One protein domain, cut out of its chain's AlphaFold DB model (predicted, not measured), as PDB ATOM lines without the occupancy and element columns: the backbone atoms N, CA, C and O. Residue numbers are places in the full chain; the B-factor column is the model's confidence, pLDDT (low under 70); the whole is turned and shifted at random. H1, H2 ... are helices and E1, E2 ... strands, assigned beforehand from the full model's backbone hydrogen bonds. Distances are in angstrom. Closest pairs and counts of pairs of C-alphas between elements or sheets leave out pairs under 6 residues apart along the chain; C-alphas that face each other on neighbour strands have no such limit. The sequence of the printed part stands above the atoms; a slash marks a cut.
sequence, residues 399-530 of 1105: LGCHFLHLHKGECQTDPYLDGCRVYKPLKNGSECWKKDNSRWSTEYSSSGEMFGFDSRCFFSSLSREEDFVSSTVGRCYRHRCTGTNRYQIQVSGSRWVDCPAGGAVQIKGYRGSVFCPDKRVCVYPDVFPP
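What this domain is: This is residues 399 to 530 of the 1105 residues of a protein of Oryzias javanicus (UniProt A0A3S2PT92). With little regular structure, the domain is a strongly twisted, curled sheet, E4 E5 E6 E7, amid long loops, with a small sheet, E1 E2 E3, packed by E1 on E4 and E5. The short helix H1 is on neither sheet. Both sheets are antiparallel meanders, each strand beside the one before. The named elements, E1 E2 E3 H1 E4 E5 E6 E7 along the chain, hold only 43 of the 132 printed residues, with 37 of them in the strands and 6 in the helix, the class being mostly strand; the whole is compact, with a radius of gyration of the C-alphas of 14.4 A and spans of 43 by 35 by 28 A.

Where its parts are: E4 is residues 455 to 460, E5 473 to 483, 26.1 A long, E6 486 to 490, E7 497 to 499, ending at (-44.172, 26.795, -30.611). E1, 399 to 401, begins at (-26.235, 31.240, -40.548); E2 is 408 to 412, E3 422 to 425, H1 435 to 440.

How they stand to each other: E5 bends by 70 degrees at residue 476. Within hydrogen-bond range are N 458 and O 475 of E4 and E5, 2.8 A, and N 480 and O 488 of E5 and E6, 2.9 A. The closest C-alphas of E1 and E5, Gly 400 and Gly 474, are 3.8 A apart. In H1, 0 of 2 O i to N i+4 pairs but 3 of 3 O i to N i+3 pairs are within range.

The domain as a whole: The printed part has no cut. Links H1 to E4 and E4 to E5 are long. Residues 439 to 445 and 466 to 470 have pLDDT under 70.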
ATOM      1  N   LEU A 399     -26.024  31.004 -41.975       90.19
ATOM      2  CA  LEU A 399     -26.235  31.240 -40.548       90.19
ATOM      3  C   LEU A 399     -27.415  30.426 -40.007       90.19
ATOM      4  O   LEU A 399     -28.477  30.360 -40.618       90.19
ATOM      5  N   GLY A 400     -27.251  29.856 -38.820       93.19
ATOM      6  CA  GLY A 400     -28.221  28.988 -38.158       93.19
ATOM      7  C   GLY A 400     -28.038  28.984 -36.646       93.19
ATOM      8  O   GLY A 400     -27.527  29.945 -36.067       93.19
ATOM      9  N   CYS A 401     -28.460  27.905 -35.996       93.88
ATOM     10  CA  CYS A 401     -28.357  27.745 -34.549       93.88
ATOM     11  C   CYS A 401     -27.409  26.606 -34.186       93.88
ATOM     12  O   CYS A 401     -27.517  25.515 -34.737       93.88
ATOM     13  N   HIS A 402     -26.534  26.843 -33.207       93.50
ATOM     14  CA  HIS A 402     -25.792  25.764 -32.553       93.50
ATOM     15  C   HIS A 402     -26.776  24.760 -31.928       93.50
ATOM     16  O   HIS A 402     -27.815  25.177 -31.416       93.50
ATOM     17  N   PHE A 403     -26.456  23.461 -31.903       91.94
ATOM     18  CA  PHE A 403     -27.405  22.391 -31.539       91.94
ATOM     19  C   PHE A 403     -27.992  22.477 -30.113       91.94
ATOM     20  O   PHE A 403     -29.066  21.946 -29.844       91.94
ATOM     21  N   LEU A 404     -27.321  23.187 -29.195       92.12
ATOM     22  CA  LEU A 404     -27.830  23.504 -27.846       92.12
ATOM     23  C   LEU A 404     -28.788  24.713 -27.805       92.12
ATOM     24  O   LEU A 404     -29.263  25.096 -26.737       92.12
ATOM     25  N   HIS A 405     -29.009  25.381 -28.938       93.25
ATOM     26  CA  HIS A 405     -29.788  26.612 -29.105       93.25
ATOM     27  C   HIS A 405     -29.370  27.796 -28.203       93.25
ATOM     28  O   HIS A 405     -30.077  28.798 -28.127       93.25
ATOM     29  N   LEU A 406     -28.209  27.740 -27.540       91.81
ATOM     30  CA  LEU A 406     -27.662  28.849 -26.741       91.81
ATOM     31  C   LEU A 406     -27.078  29.982 -27.605       91.81
ATOM     32  O   LEU A 406     -27.068  31.135 -27.169       91.81
ATOM     33  N   HIS A 407     -26.626  29.653 -28.820       92.50
ATOM     34  CA  HIS A 407     -25.843  30.533 -29.692       92.50
ATOM     35  C   HIS A 407     -26.361  30.530 -31.134       92.50
ATOM     36  O   HIS A 407     -26.731  29.474 -31.661       92.50
ATOM     37  N   LYS A 408     -26.298  31.691 -31.794       92.94
ATOM     38  CA  LYS A 408     -26.274  31.799 -33.260       92.94
ATOM     39  C   LYS A 408     -24.956  31.231 -33.788       92.94
ATOM     40  O   LYS A 408     -23.906  31.404 -33.163       92.94
ATOM     41  N   GLY A 409     -25.005  30.552 -34.926       92.44
ATOM     42  CA  GLY A 409     -23.857  29.856 -35.494       92.44
ATOM     43  C   GLY A 409     -23.777  29.914 -37.013       92.44
ATOM     44  O   GLY A 409     -24.722  30.321 -37.681       92.44
ATOM     45  N   GLU A 410     -22.647  29.476 -37.554       92.25
ATOM     46  CA  GLU A 410     -22.376  29.368 -38.989       92.25
ATOM     47  C   GLU A 410     -22.112  27.907 -39.366       92.25
ATOM     48  O   GLU A 410     -21.460  27.182 -38.613       92.25
ATOM     49  N   CYS A 411     -22.625  27.469 -40.518       92.19
ATOM     50  CA  CYS A 411     -22.403  26.118 -41.025       92.19
ATOM     51  C   CYS A 411     -20.949  25.936 -41.497       92.19
ATOM     52  O   CYS A 411     -20.577  26.392 -42.579       92.19
ATOM     53  N   GLN A 412     -20.131  25.266 -40.683       89.94
ATOM     54  CA  GLN A 412     -18.688  25.106 -40.882       89.94
ATOM     55  C   GLN A 412     -18.272  23.630 -40.758       89.94
ATOM     56  O   GLN A 412     -18.856  22.875 -39.982       89.94
ATOM     57  N   THR A 413     -17.232  23.236 -41.496       85.75
ATOM     58  CA  THR A 413     -16.496  21.974 -41.283       85.75
ATOM     59  C   THR A 413     -15.263  22.227 -40.405       85.75
ATOM     60  O   THR A 413     -14.906  23.380 -40.152       85.75
ATOM     61  N   ASP A 414     -14.602  21.171 -39.948       81.38
ATOM     62  CA  ASP A 414     -13.247  21.189 -39.386       81.38
ATOM     63  C   ASP A 414     -12.602  19.803 -39.587       81.38
ATOM     64  O   ASP A 414     -13.268  18.939 -40.163       81.38
ATOM     65  N   PRO A 415     -11.331  19.581 -39.191       80.19
ATOM     66  CA  PRO A 415     -10.680  18.286 -39.367       80.19
ATOM     67  C   PRO A 415     -11.503  17.123 -38.799       80.19
ATOM     68  O   PRO A 415     -11.812  16.195 -39.540       80.19
ATOM     69  N   TYR A 416     -11.943  17.233 -37.543       83.94
ATOM     70  CA  TYR A 416     -12.541  16.179 -36.715       83.94
ATOM     71  C   TYR A 416     -14.008  15.868 -37.070       83.94
ATOM     72  O   TYR A 416     -14.830  15.526 -36.227       83.94
ATOM     73  N   LEU A 417     -14.397  16.077 -38.329       85.06
ATOM     74  CA  LEU A 417     -15.766  15.891 -38.809       85.06
ATOM     75  C   LEU A 417     -15.833  15.150 -40.154       85.06
ATOM     76  O   LEU A 417     -16.918  15.060 -40.717       85.06
ATOM     77  N   ASP A 418     -14.726  14.648 -40.713       83.19
ATOM     78  CA  ASP A 418     -14.686  13.951 -42.019       83.19
ATOM     79  C   ASP A 418     -15.382  14.706 -43.172       83.19
ATOM     80  O   ASP A 418     -16.049  14.141 -44.050       83.19
ATOM     81  N   GLY A 419     -15.266  16.037 -43.159       84.75
ATOM     82  CA  GLY A 419     -15.919  16.923 -44.125       84.75
ATOM     83  C   GLY A 419     -17.422  17.142 -43.892       84.75
ATOM     84  O   GLY A 419     -18.031  17.936 -44.615       84.75
ATOM     85  N   CYS A 420     -18.027  16.514 -42.875       88.75
ATOM     86  CA  CYS A 420     -19.331  16.919 -42.354       88.75
ATOM     87  C   CYS A 420     -19.282  18.386 -41.884       88.75
ATOM     88  O   CYS A 420     -18.222  18.927 -41.542       88.75
ATOM     89  N   ARG A 421     -20.441  19.054 -41.858       90.25
ATOM     90  CA  ARG A 421     -20.572  20.441 -41.386       90.25
ATOM     91  C   ARG A 421     -21.593  20.545 -40.265       90.25
ATOM     92  O   ARG A 421     -22.603  19.843 -40.270       90.25
ATOM     93  N   VAL A 422     -21.329  21.455 -39.333       91.56
ATOM     94  CA  VAL A 422     -22.153  21.722 -38.146       91.56
ATOM     95  C   VAL A 422     -22.265  23.230 -37.908       91.56
ATOM     96  O   VAL A 422     -21.388  23.996 -38.314       91.56
ATOM     97  N   TYR A 423     -23.325  23.680 -37.234       91.69
ATOM     98  CA  TYR A 423     -23.486  25.094 -36.879       91.69
ATOM     99  C   TYR A 423     -22.619  25.475 -35.676       91.69
ATOM    100  O   TYR A 423     -23.014  25.280 -34.525       91.69
ATOM    101  N   LYS A 424     -21.444  26.053 -35.930       90.25
ATOM    102  CA  LYS A 424     -20.495  26.481 -34.890       90.25
ATOM    103  C   LYS A 424     -20.827  27.872 -34.351       90.25
ATOM    104  O   LYS A 424     -21.212  28.716 -35.156       90.25
ATOM    105  N   PRO A 425     -20.665  28.161 -33.043       89.88
ATOM    106  CA  PRO A 425     -20.990  29.477 -32.488       89.88
ATOM    107  C   PRO A 425     -20.203  30.608 -33.165       89.88
ATOM    108  O   PRO A 425     -18.984  30.517 -33.320       89.88
ATOM    109  N   LEU A 426     -20.896  31.684 -33.543       86.56
ATOM    110  CA  LEU A 426     -20.267  32.880 -34.116       86.56
ATOM    111  C   LEU A 426     -19.377  33.594 -33.077       86.56
ATOM    112  O   LEU A 426     -19.642  33.548 -31.872       86.56
ATOM    113  N   LYS A 427     -18.334  34.292 -33.544       74.06
ATOM    114  CA  LYS A 427     -17.463  35.123 -32.693       74.06
ATOM    115  C   LYS A 427     -18.160  36.446 -32.349       74.06
ATOM    116  O   LYS A 427     -18.374  37.252 -33.248       74.06
ATOM    117  N   ASN A 428     -18.396  36.681 -31.055       72.38
ATOM    118  CA  ASN A 428     -19.051  37.858 -30.460       72.38
ATOM    119  C   ASN A 428     -20.532  38.042 -30.866       72.38
ATOM    120  O   ASN A 428     -20.926  37.771 -31.995       72.38
ATOM    121  N   GLY A 429     -21.374  38.515 -29.938       72.94
ATOM    122  CA  GLY A 429     -22.787  38.829 -30.213       72.94
ATOM    123  C   GLY A 429     -23.674  37.617 -30.549       72.94
ATOM    124  O   GLY A 429     -24.827  37.778 -30.956       72.94
ATOM    125  N   SER A 430     -23.146  36.401 -30.410       87.25
ATOM    126  CA  SER A 430     -23.777  35.155 -30.845       87.25
ATOM    127  C   SER A 430     -24.644  34.526 -29.762       87.25
ATOM    128  O   SER A 430     -25.606  33.818 -30.058       87.25
ATOM    129  N   GLU A 431     -24.333  34.821 -28.505       91.56
ATOM    130  CA  GLU A 431     -24.967  34.266 -27.323       91.56
ATOM    131  C   GLU A 431     -26.363  34.870 -27.147       91.56
ATOM    132  O   GLU A 431     -26.513  36.000 -26.675       91.56
ATOM    133  N   CYS A 432     -27.417  34.118 -27.471       92.25
ATOM    134  CA  CYS A 432     -28.790  34.607 -27.306       92.25
ATOM    135  C   CYS A 432     -29.122  34.929 -25.842       92.25
ATOM    136  O   CYS A 432     -29.996  35.748 -25.555       92.25
ATOM    137  N   TRP A 433     -28.407  34.299 -24.908       90.38
ATOM    138  CA  TRP A 433     -28.640  34.423 -23.477       90.38
ATOM    139  C   TRP A 433     -28.050  35.690 -22.830       90.38
ATOM    140  O   TRP A 433     -28.474  36.072 -21.733       90.38
ATOM    141  N   LYS A 434     -27.099  36.375 -23.482       88.62
ATOM    142  CA  LYS A 434     -26.485  37.606 -22.958       88.62
ATOM    143  C   LYS A 434     -27.346  38.816 -23.314       88.62
ATOM    144  O   LYS A 434     -27.381  39.214 -24.471       88.62
ATOM    145  N   LYS A 435     -27.987  39.455 -22.324       85.12
ATOM    146  CA  LYS A 435     -28.750  40.707 -22.542       85.12
ATOM    147  C   LYS A 435     -27.925  41.779 -23.251       85.12
ATOM    148  O   LYS A 435     -28.445  42.462 -24.119       85.12
ATOM    149  N   ASP A 436     -26.647  41.882 -22.902       83.31
ATOM    150  CA  ASP A 436     -25.724  42.888 -23.426       83.31
ATOM    151  C   ASP A 436     -25.542  42.787 -24.958       83.31
ATOM    152  O   ASP A 436     -25.274  43.794 -25.615       83.31
ATOM    153  N   ASN A 437     -25.814  41.611 -25.551       85.44
ATOM    154  CA  ASN A 437     -25.802  41.408 -27.000       85.44
ATOM    155  C   ASN A 437     -26.930  42.154 -27.738       85.44
ATOM    156  O   ASN A 437     -26.832  42.350 -28.950       85.44
ATOM    157  N   SER A 438     -27.950  42.660 -27.029       74.12
ATOM    158  CA  SER A 438     -28.967  43.529 -27.632       74.12
ATOM    159  C   SER A 438     -28.381  44.819 -28.210       74.12
ATOM    160  O   SER A 438     -29.018  45.416 -29.061       74.12
ATOM    161  N   ARG A 439     -27.176  45.246 -27.799       65.00
ATOM    162  CA  ARG A 439     -26.512  46.452 -28.330       65.00
ATOM    163  C   ARG A 439     -26.040  46.319 -29.783       65.00
ATOM    164  O   ARG A 439     -25.875  47.335 -30.446       65.00
ATOM    165  N   TRP A 440     -25.834  45.095 -30.277       57.06
ATOM    166  CA  TRP A 440     -25.535  44.832 -31.695       57.06
ATOM    167  C   TRP A 440     -26.788  44.500 -32.519       57.06
ATOM    168  O   TRP A 440     -26.717  44.437 -33.743       57.06
ATOM    169  N   SER A 441     -27.945  44.337 -31.869       54.47
ATOM    170  CA  SER A 441     -29.243  44.410 -32.535       54.47
ATOM    171  C   SER A 441     -29.661  45.873 -32.589       54.47
ATOM    172  O   SER A 441     -30.029  46.445 -31.567       54.47
ATOM    173  N   THR A 442     -29.653  46.483 -33.774       50.31
ATOM    174  CA  THR A 442     -30.235  47.820 -33.942       50.31
ATOM    175  C   THR A 442     -31.685  47.839 -33.448       50.31
ATOM    176  O   THR A 442     -32.416  46.848 -33.547       50.31
ATOM    177  N   GLU A 443     -32.112  48.980 -32.908       44.12
ATOM    178  CA  GLU A 443     -33.426  49.146 -32.258       44.12
ATOM    179  C   GLU A 443     -34.613  48.956 -33.233       44.12
ATOM    180  O   GLU A 443     -35.752  48.747 -32.822       44.12
ATOM    181  N   TYR A 444     -34.308  48.911 -34.534       49.34
ATOM    182  CA  TYR A 444     -35.205  48.623 -35.652       49.34
ATOM    183  C   TYR A 444     -34.924  47.266 -36.334       49.34
ATOM    184  O   TYR A 444     -35.161  47.122 -37.529       49.34
ATOM    185  N   SER A 445     -34.429  46.251 -35.610       63.16
ATOM    186  CA  SER A 445     -34.251  44.895 -36.166       63.16
ATOM    187  C   SER A 445     -35.575  44.336 -36.708       63.16
ATOM    188  O   SER A 445     -36.440  43.866 -35.958       63.16
ATOM    189  N   SER A 446     -35.725  44.343 -38.036       75.81
ATOM    190  CA  SER A 446     -36.931  43.916 -38.757       75.81
ATOM    191  C   SER A 446     -37.260  42.431 -38.575       75.81
ATOM    192  O   SER A 446     -38.378  42.006 -38.852       75.81
ATOM    193  N   SER A 447     -36.333  41.652 -38.011       85.00
ATOM    194  CA  SER A 447     -36.517  40.241 -37.650       85.00
ATOM    195  C   SER A 447     -36.960  39.980 -36.199       85.00
ATOM    196  O   SER A 447     -37.283  38.841 -35.845       85.00
ATOM    197  N   GLY A 448     -37.000  41.021 -35.355       88.62
ATOM    198  CA  GLY A 448     -37.590  40.975 -34.013       88.62
ATOM    199  C   GLY A 448     -36.798  40.244 -32.927       88.62
ATOM    200  O   GLY A 448     -37.423  39.753 -31.985       88.62
ATOM    201  N   GLU A 449     -35.472  40.130 -33.053       91.00
ATOM    202  CA  GLU A 449     -34.634  39.427 -32.066       91.00
ATOM    203  C   GLU A 449     -34.785  39.969 -30.628       91.00
ATOM    204  O   GLU A 449     -35.040  41.151 -30.396       91.00
ATOM    205  N   MET A 450     -34.607  39.086 -29.642       90.75
ATOM    206  CA  MET A 450     -34.640  39.386 -28.210       90.75
ATOM    207  C   MET A 450     -33.558  38.600 -27.461       90.75
ATOM    208  O   MET A 450     -33.492  37.371 -27.554       90.75
ATOM    209  N   PHE A 451     -32.762  39.295 -26.647       91.00
ATOM    210  CA  PHE A 451     -31.627  38.728 -25.912       91.00
ATOM    211  C   PHE A 451     -31.853  38.745 -24.393       91.00
ATOM    212  O   PHE A 451     -32.357  39.722 -23.834       91.00
ATOM    213  N   GLY A 452     -31.447  37.677 -23.707       89.31
ATOM    214  CA  GLY A 452     -31.587  37.530 -22.254       89.31
ATOM    215  C   GLY A 452     -31.574  36.072 -21.803       89.31
ATOM    216  O   GLY A 452     -31.676  35.180 -22.627       89.31
ATOM    217  N   PHE A 453     -31.435  35.806 -20.502       89.56
ATOM    218  CA  PHE A 453     -31.200  34.448 -19.969       89.56
ATOM    219  C   PHE A 453     -32.252  33.403 -20.405       89.56
ATOM    220  O   PHE A 453     -31.944  32.223 -20.592       89.56
ATOM    221  N   ASP A 454     -33.489  33.851 -20.618       91.19
ATOM    222  CA  ASP A 454     -34.613  33.077 -21.133       91.19
ATOM    223  C   ASP A 454     -34.740  33.103 -22.670       91.19
ATOM    224  O   ASP A 454     -35.768  32.696 -23.196       91.19
ATOM    225  N   SER A 455     -33.714  33.515 -23.415       93.75
ATOM    226  CA  SER A 455     -33.654  33.430 -24.880       93.75
ATOM    227  C   SER A 455     -32.872  32.218 -25.386       93.75
ATOM    228  O   SER A 455     -31.976  31.680 -24.726       93.75
ATOM    229  N   ARG A 456     -33.230  31.787 -26.597       94.69
ATOM    230  CA  ARG A 456     -32.592  30.725 -27.382       94.69
ATOM    231  C   ARG A 456     -32.574  31.117 -28.861       94.69
ATOM    232  O   ARG A 456     -33.347  31.969 -29.289       94.69
ATOM    233  N   CYS A 457     -31.685  30.499 -29.626       95.38
ATOM    234  CA  CYS A 457     -31.645  30.606 -31.076       95.38
ATOM    235  C   CYS A 457     -32.728  29.714 -31.697       95.38
ATOM    236  O   CYS A 457     -32.819  28.533 -31.363       95.38
ATOM    237  N   PHE A 458     -33.495  30.249 -32.639       95.69
ATOM    238  CA  PHE A 458     -34.440  29.520 -33.483       95.69
ATOM    239  C   PHE A 458     -34.149  29.827 -34.953       95.69
ATOM    240  O   PHE A 458     -33.748  30.942 -35.284       95.69
ATOM    241  N   PHE A 459     -34.375  28.866 -35.847       94.31
ATOM    242  CA  PHE A 459     -34.364  29.154 -37.282       94.31
ATOM    243  C   PHE A 459     -35.592  30.001 -37.629       94.31
ATOM    244  O   PHE A 459     -36.698  29.719 -37.165       94.31
ATOM    245  N   SER A 460     -35.406  31.069 -38.401       94.19
ATOM    246  CA  SER A 460     -36.438  32.082 -38.615       94.19
ATOM    247  C   SER A 460     -36.275  32.805 -39.943       94.19
ATOM    248  O   SER A 460     -35.185  33.267 -40.271       94.19
ATOM    249  N   SER A 461     -37.389  32.962 -40.656       92.62
ATOM    250  CA  SER A 461     -37.532  33.815 -41.842       92.62
ATOM    251  C   SER A 461     -38.338  35.091 -41.558       92.62
ATOM    252  O   SER A 461     -38.794  35.749 -42.490       92.62
ATOM    253  N   LEU A 462     -38.534  35.462 -40.281       91.31
ATOM    254  CA  LEU A 462     -39.320  36.649 -39.924       91.31
ATOM    255  C   LEU A 462     -38.759  37.947 -40.532       91.31
ATOM    256  O   LEU A 462     -37.558  38.208 -40.442       91.31
ATOM    257  N   SER A 463     -39.649  38.780 -41.074       88.12
ATOM    258  CA  SER A 463     -39.371  40.153 -41.517       88.12
ATOM    259  C   SER A 463     -40.565  41.078 -41.242       88.12
ATOM    260  O   SER A 463     -41.712  40.625 -41.208       88.12
ATOM    261  N   ARG A 464     -40.298  42.376 -41.054       82.19
ATOM    262  CA  ARG A 464     -41.295  43.465 -41.037       82.19
ATOM    263  C   ARG A 464     -41.314  44.287 -42.330       82.19
ATOM    264  O   ARG A 464     -42.202  45.113 -42.491       82.19
ATOM    265  N   GLU A 465     -40.340  44.090 -43.212       76.81
ATOM    266  CA  GLU A 465     -40.237  44.810 -44.484       76.81
ATOM    267  C   GLU A 465     -41.175  44.183 -45.525       76.81
ATOM    268  O   GLU A 465     -41.340  42.961 -45.572       76.81
ATOM    269  N   GLU A 466     -41.814  45.016 -46.347       60.16
ATOM    270  CA  GLU A 466     -42.869  44.571 -47.269       60.16
ATOM    271  C   GLU A 466     -42.318  43.905 -48.542       60.16
ATOM    272  O   GLU A 466     -42.990  43.046 -49.112       60.16
ATOM    273  N   ASP A 467     -41.088  44.235 -48.944       55.12
ATOM    274  CA  ASP A 467     -40.501  43.799 -50.222       55.12
ATOM    275  C   ASP A 467     -39.439  42.690 -50.088       55.12
ATOM    276  O   ASP A 467     -39.026  42.107 -51.091       55.12
ATOM    277  N   PHE A 468     -38.986  42.363 -48.868       57.59
ATOM    278  CA  PHE A 468     -37.845  41.460 -48.667       57.59
ATOM    279  C   PHE A 468     -38.221  40.104 -48.049       57.59
ATOM    280  O   PHE A 468     -38.527  39.985 -46.858       57.59
ATOM    281  N   VAL A 469     -38.113  39.040 -48.855       57.34
ATOM    282  CA  VAL A 469     -38.196  37.649 -48.386       57.34
ATOM    283  C   VAL A 469     -36.891  37.285 -47.674       57.34
ATOM    284  O   VAL A 469     -35.917  36.865 -48.297       57.34
ATOM    285  N   SER A 470     -36.868  37.445 -46.349       66.75
ATOM    286  CA  SER A 470     -35.731  37.034 -45.520       66.75
ATOM    287  C   SER A 470     -35.419  35.550 -45.710       66.75
ATOM    288  O   SER A 470     -36.285  34.694 -45.521       66.75
ATOM    289  N   SER A 471     -34.146  35.237 -45.952       80.12
ATOM    290  CA  SER A 471     -33.634  33.876 -45.808       80.12
ATOM    291  C   SER A 471     -33.860  33.356 -44.382       80.12
ATOM    292  O   SER A 471     -33.892  34.126 -43.415       80.12
ATOM    293  N   THR A 472     -34.046  32.041 -44.251       87.94
ATOM    294  CA  THR A 472     -34.178  31.375 -42.950       87.94
ATOM    295  C   THR A 472     -32.810  31.303 -42.280       87.94
ATOM    296  O   THR A 472     -31.937  30.574 -42.746       87.94
ATOM    297  N   VAL A 473     -32.628  32.036 -41.182       91.44
ATOM    298  CA  VAL A 473     -31.362  32.095 -40.432       91.44
ATOM    299  C   VAL A 473     -31.586  31.926 -38.930       91.44
ATOM    300  O   VAL A 473     -32.709  32.048 -38.439       91.44
ATOM    301  N   GLY A 474     -30.522  31.629 -38.183       92.50
ATOM    302  CA  GLY A 474     -30.578  31.540 -36.722       92.50
ATOM    303  C   GLY A 474     -30.782  32.903 -36.060       92.50
ATOM    304  O   GLY A 474     -30.005  33.829 -36.297       92.50
ATOM    305  N   ARG A 475     -31.820  33.027 -35.226       93.00
ATOM    306  CA  ARG A 475     -32.234  34.272 -34.559       93.00
ATOM    307  C   ARG A 475     -32.622  34.046 -33.105       93.00
ATOM    308  O   ARG A 475     -33.235  33.038 -32.767       93.00
ATOM    309  N   CYS A 476     -32.266  34.983 -32.240       94.44
ATOM    310  CA  CYS A 476     -32.496  34.906 -30.807       94.44
ATOM    311  C   CYS A 476     -33.912  35.360 -30.439       94.44
ATOM    312  O   CYS A 476     -34.265  36.513 -30.674       94.44
ATOM    313  N   TYR A 477     -34.702  34.493 -29.804       95.75
ATOM    314  CA  TYR A 477     -36.026  34.823 -29.261       95.75
ATOM    315  C   TYR A 477     -36.178  34.295 -27.836       95.75
ATOM    316  O   TYR A 477     -35.533  33.315 -27.454       95.75
ATOM    317  N   ARG A 478     -37.059  34.921 -27.048       95.31
ATOM    318  CA  ARG A 478     -37.375  34.454 -25.691       95.31
ATOM    319  C   ARG A 478     -38.189  33.167 -25.760       95.31
ATOM    320  O   ARG A 478     -39.030  33.021 -26.640       95.31
ATOM    321  N   HIS A 479     -37.973  32.261 -24.814       94.56
ATOM    322  CA  HIS A 479     -38.689  30.995 -24.677       94.56
ATOM    323  C   HIS A 479     -39.090  30.748 -23.216       94.56
ATOM    324  O   HIS A 479     -38.428  31.206 -22.287       94.56
ATOM    325  N   ARG A 480     -40.170  29.993 -23.006       94.12
ATOM    326  CA  ARG A 480     -40.546  29.457 -21.691       94.12
ATOM    327  C   ARG A 480     -41.099  28.045 -21.829       94.12
ATOM    328  O   ARG A 480     -41.969  27.802 -22.664       94.12
ATOM    329  N   CYS A 481     -40.605  27.128 -21.006       93.56
ATOM    330  CA  CYS A 481     -41.072  25.747 -20.987       93.56
ATOM    331  C   CYS A 481     -42.472  25.660 -20.364       93.56
ATOM    332  O   CYS A 481     -42.711  26.202 -19.286       93.56
ATOM    333  N   THR A 482     -43.386  24.964 -21.036       93.62
ATOM    334  CA  THR A 482     -44.731  24.621 -20.542       93.62
ATOM    335  C   THR A 482     -44.871  23.124 -20.241       93.62
ATOM    336  O   THR A 482     -45.827  22.712 -19.590       93.62
ATOM    337  N   GLY A 483     -43.893  22.313 -20.659       91.38
ATOM    338  CA  GLY A 483     -43.715  20.907 -20.300       91.38
ATOM    339  C   GLY A 483     -42.481  20.322 -20.995       91.38
ATOM    340  O   GLY A 483     -41.780  21.034 -21.718       91.38
ATOM    341  N   THR A 484     -42.221  19.026 -20.815       91.50
ATOM    342  CA  THR A 484     -41.162  18.323 -21.559       91.50
ATOM    343  C   THR A 484     -41.409  18.447 -23.061       91.50
ATOM    344  O   THR A 484     -42.494  18.106 -23.529       91.50
ATOM    345  N   ASN A 485     -40.422  18.952 -23.807       92.69
ATOM    346  CA  ASN A 485     -40.514  19.231 -25.248       92.69
ATOM    347  C   ASN A 485     -41.696  20.151 -25.647       92.69
ATOM    348  O   ASN A 485     -42.184  20.100 -26.774       92.69
ATOM    349  N   ARG A 486     -42.203  20.980 -24.721       94.50
ATOM    350  CA  ARG A 486     -43.318  21.912 -24.962       94.50
ATOM    351  C   ARG A 486     -42.970  23.294 -24.439       94.50
ATOM    352  O   ARG A 486     -42.598  23.449 -23.275       94.50
ATOM    353  N   TYR A 487     -43.081  24.304 -25.295       95.88
ATOM    354  CA  TYR A 487     -42.660  25.660 -24.967       95.88
ATOM    355  C   TYR A 487     -43.411  26.726 -25.767       95.88
ATOM    356  O   TYR A 487     -43.957  26.486 -26.842       95.88
ATOM    357  N   GLN A 488     -43.417  27.933 -25.209       97.38
ATOM    358  CA  GLN A 488     -43.890  29.147 -25.864       97.38
ATOM    359  C   GLN A 488     -42.703  30.055 -26.166       97.38
ATOM    360  O   GLN A 488     -41.767  30.112 -25.367       97.38
ATOM    361  N   ILE A 489     -42.762  30.787 -27.276       97.19
ATOM    362  CA  ILE A 489     -41.774  31.807 -27.646       97.19
ATOM    363  C   ILE A 489     -42.362  33.220 -27.585       97.19
ATOM    364  O   ILE A 489     -43.580  33.405 -27.653       97.19
ATOM    365  N   GLN A 490     -41.492  34.222 -27.462       95.62
ATOM    366  CA  GLN A 490     -41.818  35.636 -27.623       95.62
ATOM    367  C   GLN A 490     -40.774  36.321 -28.520       95.62
ATOM    368  O   GLN A 490     -39.566  36.198 -28.305       95.62
ATOM    369  N   VAL A 491     -41.284  37.063 -29.503       93.81
ATOM    370  CA  VAL A 491     -40.555  37.901 -30.466       93.81
ATOM    371  C   VAL A 491     -40.803  39.372 -30.105       93.81
ATOM    372  O   VAL A 491     -41.788  39.688 -29.431       93.81
ATOM    373  N   SER A 492     -39.930  40.294 -30.522       91.25
ATOM    374  CA  SER A 492     -40.082  41.717 -30.193       91.25
ATOM    375  C   SER A 492     -41.442  42.278 -30.652       91.25
ATOM    376  O   SER A 492     -41.827  42.181 -31.817       91.25
ATOM    377  N   GLY A 493     -42.202  42.850 -29.715       87.38
ATOM    378  CA  GLY A 493     -43.568  43.340 -29.946       87.38
ATOM    379  C   GLY A 493     -44.666  42.266 -30.013       87.38
ATOM    380  O   GLY A 493     -45.831  42.623 -30.172       87.38
ATOM    381  N   SER A 494     -44.354  40.970 -29.866       91.50
ATOM    382  CA  SER A 494     -45.361  39.900 -29.848       91.50
ATOM    383  C   SER A 494     -45.824  39.543 -28.430       91.50
ATOM    384  O   SER A 494     -45.089  39.658 -27.443       91.50
ATOM    385  N   ARG A 495     -47.047  39.004 -28.324       93.50
ATOM    386  CA  ARG A 495     -47.433  38.174 -27.168       93.50
ATOM    387  C   ARG A 495     -46.661  36.847 -27.189       93.50
ATOM    388  O   ARG A 495     -46.088  36.487 -28.216       93.50
ATOM    389  N   TRP A 496     -46.692  36.106 -26.082       96.19
ATOM    390  CA  TRP A 496     -46.257  34.706 -26.066       96.19
ATOM    391  C   TRP A 496     -47.112  33.867 -27.027       96.19
ATOM    392  O   TRP A 496     -48.337  34.011 -27.038       96.19
ATOM    393  N   VAL A 497     -46.471  33.003 -27.814       96.25
ATOM    394  CA  VAL A 497     -47.117  32.092 -28.773       96.25
ATOM    395  C   VAL A 497     -46.581  30.678 -28.560       96.25
ATOM    396  O   VAL A 497     -45.382  30.505 -28.346       96.25
ATOM    397  N   ASP A 498     -47.449  29.669 -28.598       96.44
ATOM    398  CA  ASP A 498     -47.044  28.261 -28.556       96.44
ATOM    399  C   ASP A 498     -46.222  27.890 -29.793       96.44
ATOM    400  O   ASP A 498     -46.624  28.160 -30.924       96.44
ATOM    401  N   CYS A 499     -45.060  27.277 -29.562       95.94
ATOM    402  CA  CYS A 499     -44.172  26.795 -30.611       95.94
ATOM    403  C   CYS A 499     -44.307  25.261 -30.655       95.94
ATOM    404  O   CYS A 499     -43.779  24.584 -29.767       95.94
ATOM    405  N   PRO A 500     -45.062  24.683 -31.607       95.00
ATOM    406  CA  PRO A 500     -45.238  23.236 -31.681       95.00
ATOM    407  C   PRO A 500     -43.914  22.575 -32.078       95.00
ATOM    408  O   PRO A 500     -43.413  22.825 -33.169       95.00
ATOM    409  N   ALA A 501     -43.339  21.748 -31.201       92.94
ATOM    410  CA  ALA A 501     -42.064  21.070 -31.443       92.94
ATOM    411  C   ALA A 501     -42.083  20.270 -32.764       92.94
ATOM    412  O   ALA A 501     -43.023  19.526 -33.032       92.94
ATOM    413  N   GLY A 502     -41.064  20.474 -33.605       92.25
ATOM    414  CA  GLY A 502     -40.972  19.933 -34.967       92.25
ATOM    415  C   GLY A 502     -41.754  20.715 -36.034       92.25
ATOM    416  O   GLY A 502     -41.577  20.462 -37.221       92.25
ATOM    417  N   GLY A 503     -42.603  21.667 -35.637       94.31
ATOM    418  CA  GLY A 503     -43.403  22.502 -36.531       94.31
ATOM    419  C   GLY A 503     -42.835  23.907 -36.751       94.31
ATOM    420  O   GLY A 503     -41.695  24.225 -36.406       94.31
ATOM    421  N   ALA A 504     -43.671  24.780 -37.312       95.44
ATOM    422  CA  ALA A 504     -43.379  26.197 -37.502       95.44
ATOM    423  C   ALA A 504     -44.553  27.063 -37.029       95.44
ATOM    424  O   ALA A 504     -45.704  26.624 -37.035       95.44
ATOM    425  N   VAL A 505     -44.264  28.303 -36.632       95.69
ATOM    426  CA  VAL A 505     -45.247  29.264 -36.122       95.69
ATOM    427  C   VAL A 505     -45.092  30.626 -36.804       95.69
ATOM    428  O   VAL A 505     -43.989  31.161 -36.921       95.69
ATOM    429  N   GLN A 506     -46.212  31.191 -37.255       93.88
ATOM    430  CA  GLN A 506     -46.289  32.554 -37.785       93.88
ATOM    431  C   GLN A 506     -46.560  33.546 -36.649       93.88
ATOM    432  O   GLN A 506     -47.350  33.272 -35.742       93.88
ATOM    433  N   ILE A 507     -45.928  34.721 -36.700       93.75
ATOM    434  CA  ILE A 507     -46.036  35.745 -35.655       93.75
ATOM    435  C   ILE A 507     -46.812  36.947 -36.197       93.75
ATOM    436  O   ILE A 507     -46.381  37.599 -37.144       93.75
ATOM    437  N   LYS A 508     -47.956  37.274 -35.579       90.31
ATOM    438  CA  LYS A 508     -48.775  38.430 -35.981       90.31
ATOM    439  C   LYS A 508     -47.939  39.718 -35.936       90.31
ATOM    440  O   LYS A 508     -47.390  40.047 -34.888       90.31
ATOM    441  N   GLY A 509     -47.900  40.447 -37.052       87.69
ATOM    442  CA  GLY A 509     -47.072  41.649 -37.228       87.69
ATOM    443  C   GLY A 509     -45.724  41.404 -37.918       87.69
ATOM    444  O   GLY A 509     -44.934  42.335 -38.026       87.69
ATOM    445  N   TYR A 510     -45.469  40.179 -38.386       89.81
ATOM    446  CA  TYR A 510     -44.319  39.802 -39.208       89.81
ATOM    447  C   TYR A 510     -44.783  38.960 -40.407       89.81
ATOM    448  O   TYR A 510     -45.764  38.220 -40.307       89.81
ATOM    449  N   ARG A 511     -44.052  39.033 -41.523       88.31
ATOM    450  CA  ARG A 511     -44.095  38.034 -42.604       88.31
ATOM    451  C   ARG A 511     -43.078  36.923 -42.299       88.31
ATOM    452  O   ARG A 511     -42.101  37.174 -41.597       88.31
ATOM    453  N   GLY A 512     -43.286  35.715 -42.827       90.69
ATOM    454  CA  GLY A 512     -42.427  34.545 -42.571       90.69
ATOM    455  C   GLY A 512     -42.804  33.748 -41.311       90.69
ATOM    456  O   GLY A 512     -43.867  33.957 -40.724       90.69
ATOM    457  N   SER A 513     -41.926  32.827 -40.898       94.00
ATOM    458  CA  SER A 513     -42.164  31.896 -39.778       94.00
ATOM    459  C   SER A 513     -40.942  31.738 -38.867       94.00
ATOM    460  O   SER A 513     -39.803  31.946 -39.288       94.00
ATOM    461  N   VAL A 514     -41.181  31.289 -37.630       95.81
ATOM    462  CA  VAL A 514     -40.163  30.706 -36.739       95.81
ATOM    463  C   VAL A 514     -40.326  29.187 -36.734       95.81
ATOM    464  O   VAL A 514     -41.444  28.691 -36.614       95.81
ATOM    465  N   PHE A 515     -39.227  28.446 -36.853       95.62
ATOM    466  CA  PHE A 515     -39.207  26.985 -36.805       95.62
ATOM    467  C   PHE A 515     -38.877  26.504 -35.385       95.62
ATOM    468  O   PHE A 515     -37.914  26.962 -34.761       95.62
ATOM    469  N   CYS A 516     -39.693  25.590 -34.867       95.62
ATOM    470  CA  CYS A 516     -39.667  25.129 -33.482       95.62
ATOM    471  C   CYS A 516     -38.892  23.798 -33.390       95.62
ATOM    472  O   CYS A 516     -39.416  22.771 -33.820       95.62
ATOM    473  N   PRO A 517     -37.659  23.756 -32.848       93.12
ATOM    474  CA  PRO A 517     -36.870  22.524 -32.781       93.12
ATOM    475  C   PRO A 517     -37.555  21.427 -31.950       93.12
ATOM    476  O   PRO A 517     -37.981  21.667 -30.816       93.12
ATOM    477  N   ASP A 518     -37.614  20.209 -32.493       90.62
ATOM    478  CA  ASP A 518     -38.022  19.014 -31.747       90.62
ATOM    479  C   ASP A 518     -36.873  18.499 -30.868       90.62
ATOM    480  O   ASP A 518     -35.711  18.534 -31.266       90.62
ATOM    481  N   LYS A 519     -37.189  18.026 -29.659       87.50
ATOM    482  CA  LYS A 519     -36.290  17.341 -28.706       87.50
ATOM    483  C   LYS A 519     -35.005  18.075 -28.277       87.50
ATOM    484  O   LYS A 519     -34.251  17.521 -27.479       87.50
ATOM    485  N   ARG A 520     -34.736  19.307 -28.739       87.50
ATOM    486  CA  ARG A 520     -33.571  20.122 -28.316       87.50
ATOM    487  C   ARG A 520     -33.891  21.122 -27.198       87.50
ATOM    488  O   ARG A 520     -33.043  21.384 -26.351       87.50
ATOM    489  N   VAL A 521     -35.103  21.681 -27.179       89.75
ATOM    490  CA  VAL A 521     -35.513  22.761 -26.260       89.75
ATOM    491  C   VAL A 521     -36.524  22.236 -25.235       89.75
ATOM    492  O   VAL A 521     -37.439  21.495 -25.576       89.75
ATOM    493  N   CYS A 522     -36.358  22.616 -23.962       90.06
ATOM    494  CA  CYS A 522     -37.203  22.166 -22.844       90.06
ATOM    495  C   CYS A 522     -37.267  20.633 -22.655       90.06
ATOM    496  O   CYS A 522     -38.293  20.094 -22.241       90.06
ATOM    497  N   VAL A 523     -36.164  19.931 -22.944       89.44
ATOM    498  CA  VAL A 523     -35.983  18.495 -22.648       89.44
ATOM    499  C   VAL A 523     -34.917  18.280 -21.572       89.44
ATOM    500  O   VAL A 523     -35.177  17.598 -20.586       89.44
ATOM    501  N   TYR A 524     -33.746  18.899 -21.728       88.81
ATOM    502  CA  TYR A 524     -32.593  18.705 -20.843       88.81
ATOM    503  C   TYR A 524     -32.544  19.807 -19.766       88.81
ATOM    504  O   TYR A 524     -32.301  20.969 -20.106       88.81
ATOM    505  N   PRO A 525     -32.778  19.496 -18.476       81.56
ATOM    506  CA  PRO A 525     -32.860  20.510 -17.420       81.56
ATOM    507  C   PRO A 525     -31.503  21.148 -17.081       81.56
ATOM    508  O   PRO A 525     -31.465  22.235 -16.511       81.56
ATOM    509  N   ASP A 526     -30.390  20.508 -17.452       83.88
ATOM    510  CA  ASP A 526     -29.020  21.004 -17.280       83.88
ATOM    511  C   ASP A 526     -28.511  21.854 -18.467       83.88
ATOM    512  O   ASP A 526     -27.409  22.405 -18.415       83.88
ATOM    513  N   VAL A 527     -29.297  22.017 -19.539       84.56
ATOM    514  CA  VAL A 527     -28.932  22.834 -20.716       84.56
ATOM    515  C   VAL A 527     -29.469  24.264 -20.554       84.56
ATOM    516  O   VAL A 527     -30.339  24.765 -21.277       84.56
ATOM    517  N   PHE A 528     -28.923  24.939 -19.542       79.88
ATOM    518  CA  PHE A 528     -29.164  26.349 -19.236       79.88
ATOM    519  C   PHE A 528     -27.890  27.195 -19.446       79.88
ATOM    520  O   PHE A 528     -26.791  26.640 -19.504       79.88
ATOM    521  N   PRO A 529     -28.008  28.527 -19.612       78.19
ATOM    522  CA  PRO A 529     -26.848  29.400 -19.757       78.19
ATOM    523  C   PRO A 529     -26.059  29.522 -18.447       78.19
ATOM    524  O   PRO A 529     -26.643  29.370 -17.373       78.19
ATOM    525  N   PRO A 530     -24.763  29.867 -18.494       70.00
ATOM    526  CA  PRO A 530     -23.984  30.089 -17.288       70.00
ATOM    527  C   PRO A 530     -24.570  31.280 -16.521       70.00
ATOM    528  O   PRO A 530     -24.989  32.289 -17.098       70.00
TER     529      PRO A 530